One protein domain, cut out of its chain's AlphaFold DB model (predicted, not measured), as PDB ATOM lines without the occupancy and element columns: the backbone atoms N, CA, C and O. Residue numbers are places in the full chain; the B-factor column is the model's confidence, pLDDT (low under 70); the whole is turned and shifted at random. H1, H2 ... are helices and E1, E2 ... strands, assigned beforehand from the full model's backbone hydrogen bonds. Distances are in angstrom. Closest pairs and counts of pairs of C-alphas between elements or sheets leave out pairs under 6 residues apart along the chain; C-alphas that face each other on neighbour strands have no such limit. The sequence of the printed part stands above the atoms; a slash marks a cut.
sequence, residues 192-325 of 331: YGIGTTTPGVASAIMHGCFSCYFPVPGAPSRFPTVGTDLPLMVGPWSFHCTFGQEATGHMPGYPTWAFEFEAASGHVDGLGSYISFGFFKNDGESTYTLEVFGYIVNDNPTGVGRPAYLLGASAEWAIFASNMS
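AT A GLANCE: This is residues 192 to 325 of the 331 residues of an uncharacterized protein of Cryobacterium sp. MDB2-B (UniProt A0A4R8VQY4). One twisted sheet of five strands has H1, H2 and much of a long unnamed stretch, residues 209 to 240, over one face, while no named helix covers the other. H2 runs along the sheet over the edge strand E1, and H1 stands up from the sheet over E4 and E3. The printed part has 134 residues, in the order E1, H1, E2, E3, E4, E5, H2, and the sheet's order is E1, E5, E4, E3, E2, all antiparallel. The class is mixed, helices and strands, with 62 of the 134 residues, under half, in named elements. The whole is compact, with a radius of gyration of the C-alphas of 14.6 A and spans of 40 by 29 by 25 A.

IN THESE COORDINATES: Find C-alpha 192 at (58.774, 7.558, -123.780); there E1 begins and runs 9.3 A over residues 192 to 195. H1 follows at residues 199 to 208, 14.1 A long. After the unnamed stretch, look for C-alpha 241 at (50.106, 23.202, -109.685), where E2 begins, residues 241 to 248, 21.2 A. Next come E3, residues 257 to 263, 20.8 A; E4, residues 274 to 280, 19.8 A; and E5, residues 288 to 295, 23.6 A. H2, residues 306 to 323, runs 25.6 A and ends at C-alpha 323, (49.041, 4.062, -119.062).

HOW THE PARTS SIT: Begin with the sheet, whose edge strands are E1 and E2. E2, E3, E4 and E5 form a meander, each strand the antiparallel neighbour of the one before, and each step is a hairpin. Look for N 242 and O 262 between E2 and E3, 2.8 A; N 279 and O 257 between E4 and E3, 2.7 A; and N 291 and O 278 between E5 and E4, 2.8 A. E1 is antiparallel to E5, with N 192 and O 290 at 2.8 A. Residues 229 to 230 pair with residues 241 to 242 of E2, antiparallel. H1 and H2 are on the same face, making two layers, helices on one face of a sheet, yet they are apart. H1 has a height over the sheet of 9.8 A; its closest C-alpha pair with E4 is Pro 199 and Phe 279, 5.1 A. H2 has a height over the sheet of 7.9 A and runs along the strands, at 8 degrees to E1 on the local plane. The closest C-alphas of H2 and E1 are those of Ala 321 and Ile 194, 5.8 A. In H1 and H2 every O i to N i+4 pair is within hydrogen-bond range.

THE WHOLE: The C-alphas of Pro 236 and Gly 284 are the two farthest apart, 42.2 A. The printed part has no cut. The link from H1 to E2 is long, 32 residues. The model's mean pLDDT over the printed part is 89.6; look at residues 249 to 255, in the link from E2 to E3, for the values under 70.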
ATOM      1  N   TYR A 192      59.336   8.849-124.152       93.50
ATOM      2  CA  TYR A 192      58.774   7.558-123.780       93.50
ATOM      3  C   TYR A 192      57.907   7.027-124.924       93.50
ATOM      4  O   TYR A 192      56.934   7.660-125.329       93.50
ATOM      5  N   GLY A 193      58.231   5.846-125.450       94.88
ATOM      6  CA  GLY A 193      57.429   5.225-126.505       94.88
ATOM      7  C   GLY A 193      56.044   4.810-125.997       94.88
ATOM      8  O   GLY A 193      55.942   4.089-125.010       94.88
ATOM      9  N   ILE A 194      54.987   5.215-126.705       96.69
ATOM     10  CA  ILE A 194      53.579   4.878-126.393       96.69
ATOM     11  C   ILE A 194      52.930   3.988-127.470       96.69
ATOM     12  O   ILE A 194      51.714   3.777-127.504       96.69
ATOM     13  N   GLY A 195      53.752   3.431-128.364       95.94
ATOM     14  CA  GLY A 195      53.329   2.449-129.356       95.94
ATOM     15  C   GLY A 195      52.382   3.042-130.395       95.94
ATOM     16  O   GLY A 195      52.747   3.968-131.117       95.94
ATOM     17  N   THR A 196      51.177   2.488-130.521       95.44
ATOM     18  CA  THR A 196      50.198   2.899-131.547       95.44
ATOM     19  C   THR A 196      49.265   4.037-131.124       95.44
ATOM     20  O   THR A 196      48.461   4.490-131.944       95.44
ATOM     21  N   THR A 197      49.366   4.525-129.885       96.25
ATOM     22  CA  THR A 197      48.488   5.583-129.370       96.25
ATOM     23  C   THR A 197      48.755   6.907-130.072       96.25
ATOM     24  O   THR A 197      49.753   7.576-129.821       96.25
ATOM     25  N   THR A 198      47.837   7.309-130.947       93.94
ATOM     26  CA  THR A 198      47.939   8.593-131.651       93.94
ATOM     27  C   THR A 198      47.660   9.774-130.708       93.94
ATOM     28  O   THR A 198      46.920   9.607-129.735       93.94
ATOM     29  N   PRO A 199      48.125  10.997-131.020       93.50
ATOM     30  CA  PRO A 199      47.825  12.192-130.225       93.50
ATOM     31  C   PRO A 199      46.325  12.478-130.100       93.50
ATOM     32  O   PRO A 199      45.862  12.905-129.048       93.50
ATOM     33  N   GLY A 200      45.541  12.168-131.139       93.19
ATOM     34  CA  GLY A 200      44.080  12.282-131.089       93.19
ATOM     35  C   GLY A 200      43.435  11.270-130.138       93.19
ATOM     36  O   GLY A 200      42.527  11.627-129.391       93.19
ATOM     37  N   VAL A 201      43.927  10.026-130.117       95.56
ATOM     38  CA  VAL A 201      43.469   9.010-129.152       95.56
ATOM     39  C   VAL A 201      43.859   9.411-127.733       95.56
ATOM     40  O   VAL A 201      43.009   9.371-126.850       95.56
ATOM     41  N   ALA A 202      45.108   9.838-127.527       96.44
ATOM     42  CA  ALA A 202      45.597  10.302-126.234       96.44
ATOM     43  C   ALA A 202      44.748  11.457-125.686       96.44
ATOM     44  O   ALA A 202      44.277  11.392-124.553       96.44
ATOM     45  N   SER A 203      44.480  12.464-126.522       95.69
ATOM     46  CA  SER A 203      43.599  13.576-126.170       95.69
ATOM     47  C   SER A 203      42.208  13.074-125.784       95.69
ATOM     48  O   SER A 203      41.735  13.360-124.686       95.69
ATOM     49  N   ALA A 204      41.572  12.252-126.623       96.12
ATOM     50  CA  ALA A 204      40.210  11.784-126.385       96.12
ATOM     51  C   ALA A 204      40.056  10.988-125.074       96.12
ATOM     52  O   ALA A 204      39.108  11.229-124.324       96.12
ATOM     53  N   ILE A 205      40.978  10.070-124.760       96.44
ATOM     54  CA  ILE A 205      40.883   9.266-123.530       96.44
ATOM     55  C   ILE A 205      41.160  10.094-122.270       96.44
ATOM     56  O   ILE A 205      40.452   9.944-121.273       96.44
ATOM     57  N   MET A 206      42.123  11.019-122.334       97.38
ATOM     58  CA  MET A 206      42.459  11.916-121.226       97.38
ATOM     59  C   MET A 206      41.315  12.893-120.935       97.38
ATOM     60  O   MET A 206      41.019  13.166-119.773       97.38
ATOM     61  N   HIS A 207      40.615  13.355-121.974       97.25
ATOM     62  CA  HIS A 207      39.388  14.143-121.835       97.25
ATOM     63  C   HIS A 207      38.211  13.334-121.287       97.25
ATOM     64  O   HIS A 207      37.353  13.891-120.599       97.25
ATOM     65  N   GLY A 208      38.174  12.025-121.554       96.94
ATOM     66  CA  GLY A 208      37.179  11.112-120.995       96.94
ATOM     67  C   GLY A 208      37.365  10.860-119.496       96.94
ATOM     68  O   GLY A 208      36.381  10.843-118.755       96.94
ATOM     69  N   CYS A 209      38.608  10.676-119.043       97.50
ATOM     70  CA  CYS A 209      38.949  10.564-117.625       97.50
ATOM     71  C   CYS A 209      40.434  10.871-117.370       97.50
ATOM     72  O   CYS A 209      41.282   9.996-117.527       97.50
ATOM     73  N   PHE A 210      40.762  12.079-116.915       97.88
ATOM     74  CA  PHE A 210      42.153  12.505-116.731       97.88
ATOM     75  C   PHE A 210      42.875  11.675-115.658       97.88
ATOM     76  O   PHE A 210      43.893  11.041-115.937       97.88
ATOM     77  N   SER A 211      42.292  11.572-114.462       97.31
ATOM     78  CA  SER A 211      42.842  10.778-113.355       97.31
ATOM     79  C   SER A 211      42.887   9.263-113.598       97.31
ATOM     80  O   SER A 211      43.434   8.539-112.773       97.31
ATOM     81  N   CYS A 212      42.275   8.748-114.673       97.31
ATOM     82  CA  CYS A 212      42.374   7.327-115.024       97.31
ATOM     83  C   CYS A 212      43.720   6.982-115.677       97.31
ATOM     84  O   CYS A 212      44.101   5.813-115.696       97.31
ATOM     85  N   TYR A 213      44.413   7.983-116.222       97.56
ATOM     86  CA  TYR A 213      45.642   7.803-116.991       97.56
ATOM     87  C   TYR A 213      46.806   8.614-116.420       97.56
ATOM     88  O   TYR A 213      47.936   8.125-116.411       97.56
ATOM     89  N   PHE A 214      46.550   9.826-115.921       97.75
ATOM     90  CA  PHE A 214      47.579  10.638-115.287       97.75
ATOM     91  C   PHE A 214      47.925  10.066-113.904       97.75
ATOM     92  O   PHE A 214      47.028   9.948-113.065       97.75
ATOM     93  N   PRO A 215      49.190   9.686-113.647       96.25
ATOM     94  CA  PRO A 215      49.512   8.796-112.531       96.25
ATOM     95  C   PRO A 215      49.667   9.506-111.177       96.25
ATOM     96  O   PRO A 215      49.885   8.847-110.165       96.25
ATOM     97  N   VAL A 216      49.466  10.828-111.114       96.25
ATOM     98  CA  VAL A 216      49.686  11.600-109.886       96.25
ATOM     99  C   VAL A 216      48.403  11.719-109.044       96.25
ATOM    100  O   VAL A 216      47.390  12.242-109.526       96.25
ATOM    101  N   PRO A 217      48.421  11.302-107.761       95.38
ATOM    102  CA  PRO A 217      47.303  11.497-106.840       95.38
ATOM    103  C   PRO A 217      46.866  12.961-106.724       95.38
ATOM    104  O   PRO A 217      47.690  13.872-106.700       95.38
ATOM    105  N   GLY A 218      45.555  13.181-106.605       93.62
ATOM    106  CA  GLY A 218      44.954  14.522-106.580       93.62
ATOM    107  C   GLY A 218      44.519  15.033-107.957       93.62
ATOM    108  O   GLY A 218      43.822  16.044-108.033       93.62
ATOM    109  N   ALA A 219      44.861  14.319-109.035       96.38
ATOM    110  CA  ALA A 219      44.374  14.624-110.373       96.38
ATOM    111  C   ALA A 219      42.833  14.557-110.446       96.38
ATOM    112  O   ALA A 219      42.234  13.593-109.953       96.38
ATOM    113  N   PRO A 220      42.163  15.549-111.063       96.19
ATOM    114  CA  PRO A 220      40.717  15.518-111.252       96.19
ATOM    115  C   PRO A 220      40.304  14.450-112.275       96.19
ATOM    116  O   PRO A 220      41.060  14.091-113.173       96.19
ATOM    117  N   SER A 221      39.065  13.962-112.186       96.38
ATOM    118  CA  SER A 221      38.536  13.026-113.190       96.38
ATOM    119  C   SER A 221      38.282  13.692-114.540       96.38
ATOM    120  O   SER A 221      38.430  13.058-115.578       96.38
ATOM    121  N   ARG A 222      37.917  14.975-114.549       97.06
ATOM    122  CA  ARG A 222      37.789  15.764-115.779       97.06
ATOM    123  C   ARG A 222      39.142  16.337-116.164       97.06
ATOM    124  O   ARG A 222      39.879  16.777-115.285       97.06
ATOM    125  N   PHE A 223      39.416  16.390-117.461       97.88
ATOM    126  CA  PHE A 223      40.576  17.118-117.958       97.88
ATOM    127  C   PHE A 223      40.477  18.604-117.559       97.88
ATOM    128  O   PHE A 223      39.394  19.190-117.691       97.88
ATOM    129  N   PRO A 224      41.540  19.186-116.977       96.94
ATOM    130  CA  PRO A 224      41.511  20.544-116.439       96.94
ATOM    131  C   PRO A 224      41.429  21.608-117.545       96.94
ATOM    132  O   PRO A 224      41.825  21.376-118.682       96.94
ATOM    133  N   THR A 225      40.938  22.802-117.202       95.31
ATOM    134  CA  THR A 225      40.985  23.985-118.083       95.31
ATOM    135  C   THR A 225      42.034  24.976-117.597       95.31
ATOM    136  O   THR A 225      42.407  24.948-116.425       95.31
ATOM    137  N   VAL A 226      42.495  25.877-118.468       94.81
ATOM    138  CA  VAL A 226      43.547  26.860-118.138       94.81
ATOM    139  C   VAL A 226      43.232  27.613-116.843       94.81
ATOM    140  O   VAL A 226      42.113  28.088-116.648       94.81
ATOM    141  N   GLY A 227      44.222  27.682-115.952       94.81
ATOM    142  CA  GLY A 227      44.135  28.295-114.627       94.81
ATOM    143  C   GLY A 227      43.474  27.430-113.551       94.81
ATOM    144  O   GLY A 227      43.367  27.877-112.412       94.81
ATOM    145  N   THR A 228      43.023  26.211-113.872       96.62
ATOM    146  CA  THR A 228      42.495  25.280-112.862       96.62
ATOM    147  C   THR A 228      43.593  24.917-111.876       96.62
ATOM    148  O   THR A 228      44.710  24.629-112.289       96.62
ATOM    149  N   ASP A 229      43.243  24.898-110.596       96.00
ATOM    150  CA  ASP A 229      44.095  24.483-109.488       96.00
ATOM    151  C   ASP A 229      44.075  22.954-109.335       96.00
ATOM    152  O   ASP A 229      43.003  22.338-109.339       96.00
ATOM    153  N   LEU A 230      45.246  22.327-109.234       96.56
ATOM    154  CA  LEU A 230      45.402  20.884-109.072       96.56
ATOM    155  C   LEU A 230      46.209  20.602-107.796       96.56
ATOM    156  O   LEU A 230      47.425  20.815-107.774       96.56
ATOM    157  N   PRO A 231      45.576  20.066-106.737       95.38
ATOM    158  CA  PRO A 231      46.238  19.757-105.473       95.38
ATOM    159  C   PRO A 231      46.977  18.412-105.561       95.38
ATOM    160  O   PRO A 231      46.674  17.469-104.826       95.38
ATOM    161  N   LEU A 232      47.906  18.298-106.514       95.88
ATOM    162  CA  LEU A 232      48.659  17.073-106.748       95.88
ATOM    163  C   LEU A 232      49.618  16.788-105.589       95.88
ATOM    164  O   LEU A 232      50.241  17.698-105.038       95.88
ATOM    165  N   MET A 233      49.759  15.511-105.242       92.50
ATOM    166  CA  MET A 233      50.604  15.064-104.134       92.50
ATOM    167  C   MET A 233      51.364  13.795-104.511       92.50
ATOM    168  O   MET A 233      50.773  12.846-105.024       92.50
ATOM    169  N   VAL A 234      52.651  13.731-104.161       90.12
ATOM    170  CA  VAL A 234      53.452  12.499-104.244       90.12
ATOM    171  C   VAL A 234      54.023  12.202-102.864       90.12
ATOM    172  O   VAL A 234      54.919  12.888-102.365       90.12
ATOM    173  N   GLY A 235      53.466  11.184-102.205       88.38
ATOM    174  CA  GLY A 235      53.760  10.916-100.799       88.38
ATOM    175  C   GLY A 235      53.421  12.133 -99.919       88.38
ATOM    176  O   GLY A 235      52.302  12.639-100.006       88.38
ATOM    177  N   PRO A 236      54.346  12.615 -99.065       89.44
ATOM    178  CA  PRO A 236      54.116  13.796 -98.232       89.44
ATOM    179  C   PRO A 236      54.344  15.124 -98.973       89.44
ATOM    180  O   PRO A 236      54.155  16.189 -98.384       89.44
ATOM    181  N   TRP A 237      54.802  15.084-100.225       92.31
ATOM    182  CA  TRP A 237      55.265  16.263-100.943       92.31
ATOM    183  C   TRP A 237      54.157  16.884-101.783       92.31
ATOM    184  O   TRP A 237      53.416  16.186-102.478       92.31
ATOM    185  N   SER A 238      54.084  18.211-101.720       93.62
ATOM    186  CA  SER A 238      53.157  19.017-102.505       93.62
ATOM    187  C   SER A 238      53.680  19.208-103.924       93.62
ATOM    188  O   SER A 238      54.746  19.787-104.131       93.62
ATOM    189  N   PHE A 239      52.885  18.754-104.887       95.12
ATOM    190  CA  PHE A 239      53.031  19.011-106.321       95.12
ATOM    191  C   PHE A 239      51.913  19.939-106.812       95.12
ATOM    192  O   PHE A 239      51.518  19.919-107.974       95.12
ATOM    193  N   HIS A 240      51.390  20.759-105.900       95.19
ATOM    194  CA  HIS A 240      50.328  21.714-106.161       95.19
ATOM    195  C   HIS A 240      50.654  22.616-107.360       95.19
ATOM    196  O   HIS A 240      51.607  23.396-107.318       95.19
ATOM    197  N   CYS A 241      49.864  22.514-108.424       97.06
ATOM    198  CA  CYS A 241      50.106  23.202-109.685       97.06
ATOM    199  C   CYS A 241      48.818  23.795-110.257       97.06
ATOM    200  O   CYS A 241      47.715  23.430-109.857       97.06
ATOM    201  N   THR A 242      48.962  24.695-111.221       97.38
ATOM    202  CA  THR A 242      47.860  25.167-112.056       97.38
ATOM    203  C   THR A 242      48.001  24.620-113.467       97.38
ATOM    204  O   THR A 242      49.109  24.499-113.989       97.38
ATOM    205  N   PHE A 243      46.884  24.308-114.120       96.94
ATOM    206  CA  PHE A 243      46.903  23.939-115.533       96.94
ATOM    207  C   PHE A 243      47.255  25.160-116.384       96.94
ATOM    208  O   PHE A 243      46.494  26.128-116.419       96.94
ATOM    209  N   GLY A 244      48.412  25.127-117.040       92.06
ATOM    210  CA  GLY A 244      48.957  26.271-117.766       92.06
ATOM    211  C   GLY A 244      48.324  26.419-119.141       92.06
ATOM    212  O   GLY A 244      47.727  27.445-119.461       92.06
ATOM    213  N   GLN A 245      48.418  25.373-119.958       89.75
ATOM    214  CA  GLN A 245      47.926  25.400-121.330       89.75
ATOM    215  C   GLN A 245      47.621  24.006-121.866       89.75
ATOM    216  O   GLN A 245      48.185  23.007-121.423       89.75
ATOM    217  N   GLU A 246      46.766  23.979-122.881       91.38
ATOM    218  CA  GLU A 246      46.562  22.849-123.773       91.38
ATOM    219  C   GLU A 246      46.738  23.344-125.208       91.38
ATOM    220  O   GLU A 246      46.224  24.401-125.577       91.38
ATOM    221  N   ALA A 247      47.456  22.581-126.022       84.75
ATOM    222  CA  ALA A 247      47.680  22.901-127.416       84.75
ATOM    223  C   ALA A 247      47.500  21.659-128.289       84.75
ATOM    224  O   ALA A 247      48.122  20.616-128.082       84.75
ATOM    225  N   THR A 248      46.686  21.796-129.328       83.31
ATOM    226  CA  THR A 248      46.651  20.872-130.462       83.31
ATOM    227  C   THR A 248      47.379  21.521-131.629       83.31
ATOM    228  O   THR A 248      46.934  22.560-132.105       83.31
ATOM    229  N   GLY A 249      48.467  20.912-132.099       69.94
ATOM    230  CA  GLY A 249      49.188  21.325-133.300       69.94
ATOM    231  C   GLY A 249      49.824  22.719-133.225       69.94
ATOM    232  O   GLY A 249      49.160  23.729-133.434       69.94
ATOM    233  N   HIS A 250      51.143  22.755-133.027       52.00
ATOM    234  CA  HIS A 250      52.013  23.909-133.333       52.00
ATOM    235  C   HIS A 250      53.429  23.499-133.805       52.00
ATOM    236  O   HIS A 250      54.237  24.365-134.126       52.00
ATOM    237  N   MET A 251      53.732  22.194-133.895       50.81
ATOM    238  CA  MET A 251      55.004  21.686-134.431       50.81
ATOM    239  C   MET A 251      54.822  21.284-135.908       50.81
ATOM    240  O   MET A 251      53.885  20.540-136.208       50.81
ATOM    241  N   PRO A 252      55.662  21.740-136.857       39.91
ATOM    242  CA  PRO A 252      55.535  21.369-138.264       39.91
ATOM    243  C   PRO A 252      55.682  19.850-138.468       39.91
ATOM    244  O   PRO A 252      56.669  19.259-138.035       39.91
ATOM    245  N   GLY A 253      54.719  19.226-139.160       48.94
ATOM    246  CA  GLY A 253      54.868  17.890-139.764       48.94
ATOM    247  C   GLY A 253      53.987  16.757-139.220       48.94
ATOM    248  O   GLY A 253      53.726  15.816-139.966       48.94
ATOM    249  N   TYR A 254      53.461  16.839-137.991       54.78
ATOM    250  CA  TYR A 254      52.609  15.789-137.402       54.78
ATOM    251  C   TYR A 254      51.484  16.396-136.552       54.78
ATOM    252  O   TYR A 254      51.692  17.452-135.955       54.78
ATOM    253  N   PRO A 255      50.294  15.763-136.458       67.75
ATOM    254  CA  PRO A 255      49.330  16.154-135.439       67.75
ATOM    255  C   PRO A 255      50.005  15.986-134.079       67.75
ATOM    256  O   PRO A 255      50.466  14.894-133.760       67.75
ATOM    257  N   THR A 256      50.095  17.061-133.305       82.50
ATOM    258  CA  THR A 256      50.605  17.024-131.935       82.50
ATOM    259  C   THR A 256      49.495  17.406-130.976       82.50
ATOM    260  O   THR A 256      48.640  18.234-131.296       82.50
ATOM    261  N   TRP A 257      49.495  16.799-129.801       91.50
ATOM    262  CA  TRP A 257      48.662  17.229-128.685       91.50
ATOM    263  C   TRP A 257      49.550  17.351-127.468       91.50
ATOM    264  O   TRP A 257      50.368  16.470-127.224       91.50
ATOM    265  N   ALA A 258      49.444  18.449-126.742       90.81
ATOM    266  CA  ALA A 258      50.323  18.700-125.625       90.81
ATOM    267  C   ALA A 258      49.631  19.564-124.573       90.81
ATOM    268  O   ALA A 258      48.718  20.328-124.886       90.81
ATOM    269  N   PHE A 259      50.073  19.444-123.330       92.94
ATOM    270  CA  PHE A 259      49.560  20.237-122.222       92.94
ATOM    271  C   PHE A 259      50.642  20.494-121.181       92.94
ATOM    272  O   PHE A 259      51.678  19.827-121.173       92.94
ATOM    273  N   GLU A 260      50.399  21.464-120.307       92.94
ATOM    274  CA  GLU A 260      51.396  21.951-119.362       92.94
ATOM    275  C   GLU A 260      50.805  22.236-117.979       92.94
ATOM    276  O   GLU A 260      49.662  22.689-117.854       92.94
ATOM    277  N   PHE A 261      51.625  22.039-116.948       96.12
ATOM    278  CA  PHE A 261      51.369  22.523-115.597       96.12
ATOM    279  C   PHE A 261      52.408  23.557-115.178       96.12
ATOM    280  O   PHE A 261      53.598  23.403-115.447       96.12
ATOM    281  N   GLU A 262      51.951  24.563-114.441       96.19
ATOM    282  CA  GLU A 262      52.785  25.561-113.780       96.19
ATOM    283  C   GLU A 262      52.775  25.305-112.274       96.19
ATOM    284  O   GLU A 262      51.718  25.122-111.669       96.19
ATOM    285  N   ALA A 263      53.947  25.284-111.647       96.31
ATOM    286  CA  ALA A 263      54.064  25.104-110.210       96.31
ATOM    287  C   ALA A 263      53.390  26.264-109.466       96.31
ATOM    288  O   ALA A 263      53.732  27.431-109.670       96.31
ATOM    289  N   ALA A 264      52.466  25.937-108.563       95.38
ATOM    290  CA  ALA A 264      51.795  26.913-107.721       95.38
ATOM    291  C   ALA A 264      52.560  27.120-106.402       95.38
ATOM    292  O   ALA A 264      53.569  26.473-106.103       95.38
ATOM    293  N   SER A 265      52.086  28.057-105.578       92.62
ATOM    294  CA  SER A 265      52.690  28.310-104.267       92.62
ATOM    295  C   SER A 265      52.709  27.035-103.415       92.62
ATOM    296  O   SER A 265      51.689  26.363-103.257       92.62
ATOM    297  N   GLY A 266      53.871  26.724-102.835       90.50
ATOM    298  CA  GLY A 266      54.084  25.516-102.033       90.50
ATOM    299  C   GLY A 266      54.394  24.251-102.840       90.50
ATOM    300  O   GLY A 266      54.525  23.187-102.236       90.50
ATOM    301  N   HIS A 267      54.519  24.334-104.168       95.38
ATOM    302  CA  HIS A 267      55.039  23.240-104.990       95.38
ATOM    303  C   HIS A 267      56.502  22.945-104.633       95.38
ATOM    304  O   HIS A 267      57.300  23.866-104.428       95.38
ATOM    305  N   VAL A 268      56.879  21.669-104.597       93.12
ATOM    306  CA  VAL A 268      58.222  21.243-104.182       93.12
ATOM    307  C   VAL A 268      59.340  21.719-105.117       93.12
ATOM    308  O   VAL A 268      60.419  22.077-104.644       93.12
ATOM    309  N   ASP A 269      59.058  21.808-106.416       90.62
ATOM    310  CA  ASP A 269      59.963  22.390-107.420       90.62
ATOM    311  C   ASP A 269      60.118  23.915-107.321       90.62
ATOM    312  O   ASP A 269      61.021  24.475-107.934       90.62
ATOM    313  N   GLY A 270      59.295  24.602-106.525       90.88
ATOM    314  CA  GLY A 270      59.331  26.056-106.374       90.88
ATOM    315  C   GLY A 270      58.523  26.811-107.433       90.88
ATOM    316  O   GLY A 270      58.324  26.343-108.556       90.88
ATOM    317  N   LEU A 271      58.045  28.001-107.053       90.50
ATOM    318  CA  LEU A 271      57.238  28.877-107.906       90.50
ATOM    319  C   LEU A 271      58.028  29.302-109.154       90.50
ATOM    320  O   LEU A 271      59.175  29.729-109.042       90.50
ATOM    321  N   GLY A 272      57.395  29.213-110.326       87.94
ATOM    322  CA  GLY A 272      58.029  29.469-111.627       87.94
ATOM    323  C   GLY A 272      58.530  28.208-112.337       87.94
ATOM    324  O   GLY A 272      58.898  28.279-113.508       87.94
ATOM    325  N   SER A 273      58.502  27.056-111.662       91.38
ATOM    326  CA  SER A 273      58.705  25.758-112.307       91.38
ATOM    327  C   SER A 273      57.518  25.396-113.193       91.38
ATOM    328  O   SER A 273      56.391  25.830-112.947       91.38
ATOM    329  N   TYR A 274      57.753  24.579-114.210       91.50
ATOM    330  CA  TYR A 274      56.698  24.075-115.084       91.50
ATOM    331  C   TYR A 274      57.091  22.726-115.684       91.50
ATOM    332  O   TYR A 274      58.272  22.375-115.738       91.50
ATOM    333  N   ILE A 275      56.098  21.979-116.155       92.81
ATOM    334  CA  ILE A 275      56.291  20.702-116.843       92.81
ATOM    335  C   ILE A 275      55.331  20.586-118.021       92.81
ATOM    336  O   ILE A 275      54.145  20.886-117.892       92.81
ATOM    337  N   SER A 276      55.850  20.132-119.158       90.88
ATOM    338  CA  SER A 276      55.101  19.927-120.396       90.88
ATOM    339  C   SER A 276      55.070  18.446-120.762       90.88
ATOM    340  O   SER A 276      56.082  17.751-120.661       90.88
ATOM    341  N   PHE A 277      53.914  18.000-121.249       93.44
ATOM    342  CA  PHE A 277      53.687  16.675-121.817       93.44
ATOM    343  C   PHE A 277      53.267  16.821-123.275       93.44
ATOM    344  O   PHE A 277      52.268  17.480-123.566       93.44
ATOM    345  N   GLY A 278      54.009  16.202-124.190       90.88
ATOM    346  CA  GLY A 278      53.746  16.237-125.626       90.88
ATOM    347  C   GLY A 278      53.496  14.849-126.204       90.88
ATOM    348  O   GLY A 278      54.248  13.922-125.951       90.88
ATOM    349  N   PHE A 279      52.459  14.711-127.023       92.69
ATOM    350  CA  PHE A 279      52.128  13.501-127.769       92.69
ATOM    351  C   PHE A 279      52.341  13.765-129.249       92.69
ATOM    352  O   PHE A 279      51.681  14.633-129.835       92.69
ATOM    353  N   PHE A 280      53.237  13.009-129.871       87.75
ATOM    354  CA  PHE A 280      53.539  13.152-131.292       87.75
ATOM    355  C   PHE A 280      54.201  11.898-131.857       87.75
ATOM    356  O   PHE A 280      54.338  10.875-131.191       87.75
ATOM    357  N   LYS A 281      54.568  11.976-133.133       87.25
ATOM    358  CA  LYS A 281      55.331  10.959-133.841       87.25
ATOM    359  C   LYS A 281      56.653  11.564-134.293       87.25
ATOM    360  O   LYS A 281      56.642  12.610-134.936       87.25
ATOM    361  N   ASN A 282      57.762  10.932-133.923       78.81
ATOM    362  CA  ASN A 282      59.084  11.305-134.415       78.81
ATOM    363  C   ASN A 282      59.202  11.020-135.918       78.81
ATOM    364  O   ASN A 282      58.582  10.094-136.454       78.81
ATOM    365  N   ASP A 283      60.037  11.804-136.592       75.81
ATOM    366  CA  ASP A 283      60.318  11.635-138.013       75.81
ATOM    367  C   ASP A 283      61.006  10.278-138.227       75.81
ATOM    368  O   ASP A 283      61.924   9.908-137.502       75.81
ATOM    369  N   GLY A 284      60.546   9.504-139.211       78.25
ATOM    370  CA  GLY A 284      61.107   8.178-139.506       78.25
ATOM    371  C   GLY A 284      60.683   7.050-138.555       78.25
ATOM    372  O   GLY A 284      60.888   5.882-138.886       78.25
ATOM    373  N   GLU A 285      60.031   7.346-137.430       84.06
ATOM    374  CA  GLU A 285      59.517   6.308-136.536       84.06
ATOM    375  C   GLU A 285      58.195   5.708-137.035       84.06
ATOM    376  O   GLU A 285      57.441   6.302-137.811       84.06
ATOM    377  N   SER A 286      57.883   4.488-136.590       87.25
ATOM    378  CA  SER A 286      56.595   3.835-136.875       87.25
ATOM    379  C   SER A 286      55.567   4.045-135.759       87.25
ATOM    380  O   SER A 286      54.366   4.062-136.044       87.25
ATOM    381  N   THR A 287      56.039   4.289-134.537       92.56
ATOM    382  CA  THR A 287      55.270   4.461-133.297       92.56
ATOM    383  C   THR A 287      55.167   5.926-132.872       92.56
ATOM    384  O   THR A 287      55.755   6.806-133.497       92.56
ATOM    385  N   TYR A 288      54.372   6.180-131.835       93.50
ATOM    386  CA  TYR A 288      54.190   7.483-131.203       93.50
ATOM    387  C   TYR A 288      54.954   7.574-129.880       93.50
ATOM    388  O   TYR A 288      55.262   6.552-129.254       93.50
ATOM    389  N   THR A 289      55.186   8.809-129.444       92.56
ATOM    390  CA  THR A 289      56.013   9.177-128.293       92.56
ATOM    391  C   THR A 289      55.244  10.116-127.366       92.56
ATOM    392  O   THR A 289      54.532  11.012-127.827       92.56
ATOM    393  N   LEU A 290      55.404   9.891-126.061       94.56
ATOM    394  CA  LEU A 290      55.169  10.863-125.001       94.56
ATOM    395  C   LEU A 290      56.504  11.542-124.677       94.56
ATOM    396  O   LEU A 290      57.424  10.901-124.182       94.56
ATOM    397  N   GLU A 291      56.597  12.831-124.949       91.06
ATOM    398  CA  GLU A 291      57.722  13.683-124.585       91.06
ATOM    399  C   GLU A 291      57.423  14.411-123.279       91.06
ATOM    400  O   GLU A 291      56.322  14.935-123.088       91.06
ATOM    401  N   VAL A 292      58.412  14.463-122.391       90.88
ATOM    402  CA  VAL A 292      58.330  15.157-121.111       90.88
ATOM    403  C   VAL A 292      59.571  16.006-120.909       90.88
ATOM    404  O   VAL A 292      60.698  15.510-120.931       90.88
ATOM    405  N   PHE A 293      59.364  17.288-120.641       85.88
ATOM    406  CA  PHE A 293      60.418  18.170-120.159       85.88
ATOM    407  C   PHE A 293      59.863  19.090-119.080       85.88
ATOM    408  O   PHE A 293      58.683  19.449-119.087       85.88
ATOM    409  N   GLY A 294      60.723  19.462-118.139       86.56
ATOM    410  CA  GLY A 294      60.361  20.338-117.038       86.56
ATOM    411  C   GLY A 294      61.482  21.305-116.714       86.56
ATOM    412  O   GLY A 294      62.661  20.982-116.846       86.56
ATOM    413  N   TYR A 295      61.096  22.494-116.277       85.75
ATOM    414  CA  TYR A 295      61.995  23.465-115.679       85.75
ATOM    415  C   TYR A 295      61.724  23.492-114.181       85.75
ATOM    416  O   TYR A 295      60.593  23.728-113.759       85.75
ATOM    417  N   ILE A 296      62.760  23.230-113.391       85.94
ATOM    418  CA  ILE A 296      62.689  23.167-111.931       85.94
ATOM    419  C   ILE A 296      63.511  24.333-111.394       85.94
ATOM    420  O   ILE A 296      64.688  24.451-111.725       85.94
ATOM    421  N   VAL A 297      62.897  25.174-110.569       83.94
ATOM    422  CA  VAL A 297      63.552  26.323-109.928       83.94
ATOM    423  C   VAL A 297      64.319  25.898-108.676       83.94
ATOM    424  O   VAL A 297      65.362  26.464-108.366       83.94
ATOM    425  N   ASN A 298      63.803  24.919-107.931       82.25
ATOM    426  CA  ASN A 298      64.417  24.433-106.702       82.25
ATOM    427  C   ASN A 298      65.548  23.435-106.996       82.25
ATOM    428  O   ASN A 298      65.321  22.356-107.544       82.25
ATOM    429  N   ASP A 299      66.760  23.756-106.554       73.62
ATOM    430  CA  ASP A 299      67.943  22.913-106.753       73.62
ATOM    431  C   ASP A 299      67.914  21.609-105.942       73.62
ATOM    432  O   ASP A 299      68.561  20.632-106.316       73.62
ATOM    433  N   ASN A 300      67.126  21.543-104.864       78.62
ATOM    434  CA  ASN A 300      66.974  20.332-104.060       78.62
ATOM    435  C   ASN A 300      65.505  20.076-103.680       78.62
ATOM    436  O   ASN A 300      65.129  20.210-102.506       78.62
ATOM    437  N   PRO A 301      64.655  19.691-104.650       76.38
ATOM    438  CA  PRO A 301      63.275  19.328-104.366       76.38
ATOM    439  C   PRO A 301      63.250  18.161-103.372       76.38
ATOM    440  O   PRO A 301      64.037  17.222-103.485       76.38
ATOM    441  N   THR A 302      62.357  18.205-102.377       79.75
ATOM    442  CA  THR A 302      62.141  17.164-101.341       79.75
ATOM    443  C   THR A 302      63.315  16.876-100.386       79.75
ATOM    444  O   THR A 302      63.140  16.153 -99.407       79.75
ATOM    445  N   GLY A 303      64.508  17.431-100.621       79.81
ATOM    446  CA  GLY A 303      65.687  17.217 -99.777       79.81
ATOM    447  C   GLY A 303      66.415  15.882 -99.987       79.81
ATOM    448  O   GLY A 303      67.403  15.629 -99.299       79.81
ATOM    449  N   VAL A 304      65.965  15.032-100.919       78.56
ATOM    450  CA  VAL A 304      66.560  13.704-101.202       78.56
ATOM    451  C   VAL A 304      67.746  13.751-102.171       78.56
ATOM    452  O   VAL A 304      68.343  12.717-102.468       78.56
ATOM    453  N   GLY A 305      68.100  14.942-102.657       76.06
ATOM    454  CA  GLY A 305      69.076  15.127-103.716       76.06
ATOM    455  C   GLY A 305      68.444  15.017-105.102       76.06
ATOM    456  O   GLY A 305      67.591  14.171-105.378       76.06
ATOM    457  N   ARG A 306      68.897  15.891-105.995       75.75
ATOM    458  CA  ARG A 306      68.334  16.082-107.330       75.75
ATOM    459  C   ARG A 306      68.399  14.852-108.253       75.75
ATOM    460  O   ARG A 306      67.367  14.555-108.851       75.75
ATOM    461  N   PRO A 307      69.496  14.065-108.309       77.06
ATOM    462  CA  PRO A 307      69.518  12.856-109.134       77.06
ATOM    463  C   PRO A 307      68.423  11.864-108.730       77.06
ATOM    464  O   PRO A 307      67.709  11.334-109.574       77.06
ATOM    465  N   ALA A 308      68.236  11.650-107.424       81.38
ATOM    466  CA  ALA A 308      67.193  10.766-106.914       81.38
ATOM    467  C   ALA A 308      65.787  11.317-107.200       81.38
ATOM    468  O   ALA A 308      64.893  10.552-107.561       81.38
ATOM    469  N   TYR A 309      65.605  12.636-107.091       86.19
ATOM    470  CA  TYR A 309      64.354  13.302-107.443       86.19
ATOM    471  C   TYR A 309      63.994  13.123-108.926       86.19
ATOM    472  O   TYR A 309      62.897  12.662-109.239       86.19
ATOM    473  N   LEU A 310      64.926  13.412-109.839       84.00
ATOM    474  CA  LEU A 310      64.712  13.277-111.281       84.00
ATOM    475  C   LEU A 310      64.515  11.821-111.709       84.00
ATOM    476  O   LEU A 310      63.705  11.559-112.596       84.00
ATOM    477  N   LEU A 311      65.187  10.865-111.058       84.31
ATOM    478  CA  LEU A 311      64.924   9.435-111.251       84.31
ATOM    479  C   LEU A 311      63.494   9.065-110.838       84.31
ATOM    480  O   LEU A 311      62.813   8.352-111.573       84.31
ATOM    481  N   GLY A 312      63.023   9.574-109.694       86.75
ATOM    482  CA  GLY A 312      61.646   9.387-109.237       86.75
ATOM    483  C   GLY A 312      60.625   9.979-110.210       86.75
ATOM    484  O   GLY A 312      59.696   9.285-110.618       86.75
ATOM    485  N   ALA A 313      60.841  11.220-110.654       89.00
ATOM    486  CA  ALA A 313      60.004  11.861-111.665       89.00
ATOM    487  C   ALA A 313      60.009  11.074-112.988       89.00
ATOM    488  O   ALA A 313      58.957  10.798-113.556       89.00
ATOM    489  N   SER A 314      61.182  10.631-113.450       88.88
ATOM    490  CA  SER A 314      61.313   9.850-114.685       88.88
ATOM    491  C   SER A 314      60.583   8.507-114.611       88.88
ATOM    492  O   SER A 314      60.034   8.059-115.619       88.88
ATOM    493  N   ALA A 315      60.555   7.870-113.436       90.81
ATOM    494  CA  ALA A 315      59.786   6.651-113.203       90.81
ATOM    495  C   ALA A 315      58.272   6.916-113.248       90.81
ATOM    496  O   ALA A 315      57.538   6.140-113.860       90.81
ATOM    497  N   GLU A 316      57.813   8.029-112.676       94.56
ATOM    498  CA  GLU A 316      56.409   8.451-112.731       94.56
ATOM    499  C   GLU A 316      55.946   8.692-114.177       94.56
ATOM    500  O   GLU A 316      54.889   8.226-114.604       94.56
ATOM    501  N   TRP A 317      56.782   9.339-114.989       94.88
ATOM    502  CA  TRP A 317      56.477   9.581-116.401       94.88
ATOM    503  C   TRP A 317      56.531   8.313-117.253       94.88
ATOM    504  O   TRP A 317      55.741   8.176-118.187       94.88
ATOM    505  N   ALA A 318      57.360   7.332-116.889       95.94
ATOM    506  CA  ALA A 318      57.303   6.004-117.494       95.94
ATOM    507  C   ALA A 318      55.976   5.282-117.181       95.94
ATOM    508  O   ALA A 318      55.429   4.602-118.052       95.94
ATOM    509  N   ILE A 319      55.419   5.459-115.975       97.19
ATOM    510  CA  ILE A 319      54.076   4.958-115.635       97.19
ATOM    511  C   ILE A 319      53.025   5.665-116.492       97.19
ATOM    512  O   ILE A 319      52.167   4.996-117.066       97.19
ATOM    513  N   PHE A 320      53.115   6.990-116.644       98.06
ATOM    514  CA  PHE A 320      52.197   7.724-117.512       98.06
ATOM    515  C   PHE A 320      52.252   7.209-118.959       98.06
ATOM    516  O   PHE A 320      51.219   6.893-119.542       98.06
ATOM    517  N   ALA A 321      53.449   7.024-119.519       97.88
ATOM    518  CA  ALA A 321      53.625   6.454-120.853       97.88
ATOM    519  C   ALA A 321      53.016   5.045-120.973       97.88
ATOM    520  O   ALA A 321      52.336   4.736-121.954       97.88
ATOM    521  N   SER A 322      53.207   4.201-119.956       97.94
ATOM    522  CA  SER A 322      52.609   2.863-119.883       97.94
ATOM    523  C   SER A 322      51.078   2.926-119.885       97.94
ATOM    524  O   SER A 322      50.436   2.232-120.673       97.94
ATOM    525  N   ASN A 323      50.487   3.823-119.086       97.69
ATOM    526  CA  ASN A 323      49.041   4.062-119.062       97.69
ATOM    527  C   ASN A 323      48.505   4.525-120.421       97.69
ATOM    528  O   ASN A 323      47.338   4.300-120.713       97.69
ATOM    529  N   MET A 324      49.349   5.146-121.246       97.62
ATOM    530  CA  MET A 324      49.006   5.653-122.571       97.62
ATOM    531  C   MET A 324      49.406   4.709-123.711       97.62
ATOM    532  O   MET A 324      49.252   5.077-124.871       97.62
ATOM    533  N   SER A 325      49.925   3.511-123.440       97.62
ATOM    534  CA  SER A 325      50.529   2.661-124.472       97.62
ATOM    535  C   SER A 325      49.522   1.796-125.235       97.62
ATOM    536  O   SER A 325      48.724   1.073-124.645       97.62
TER     537      SER A 325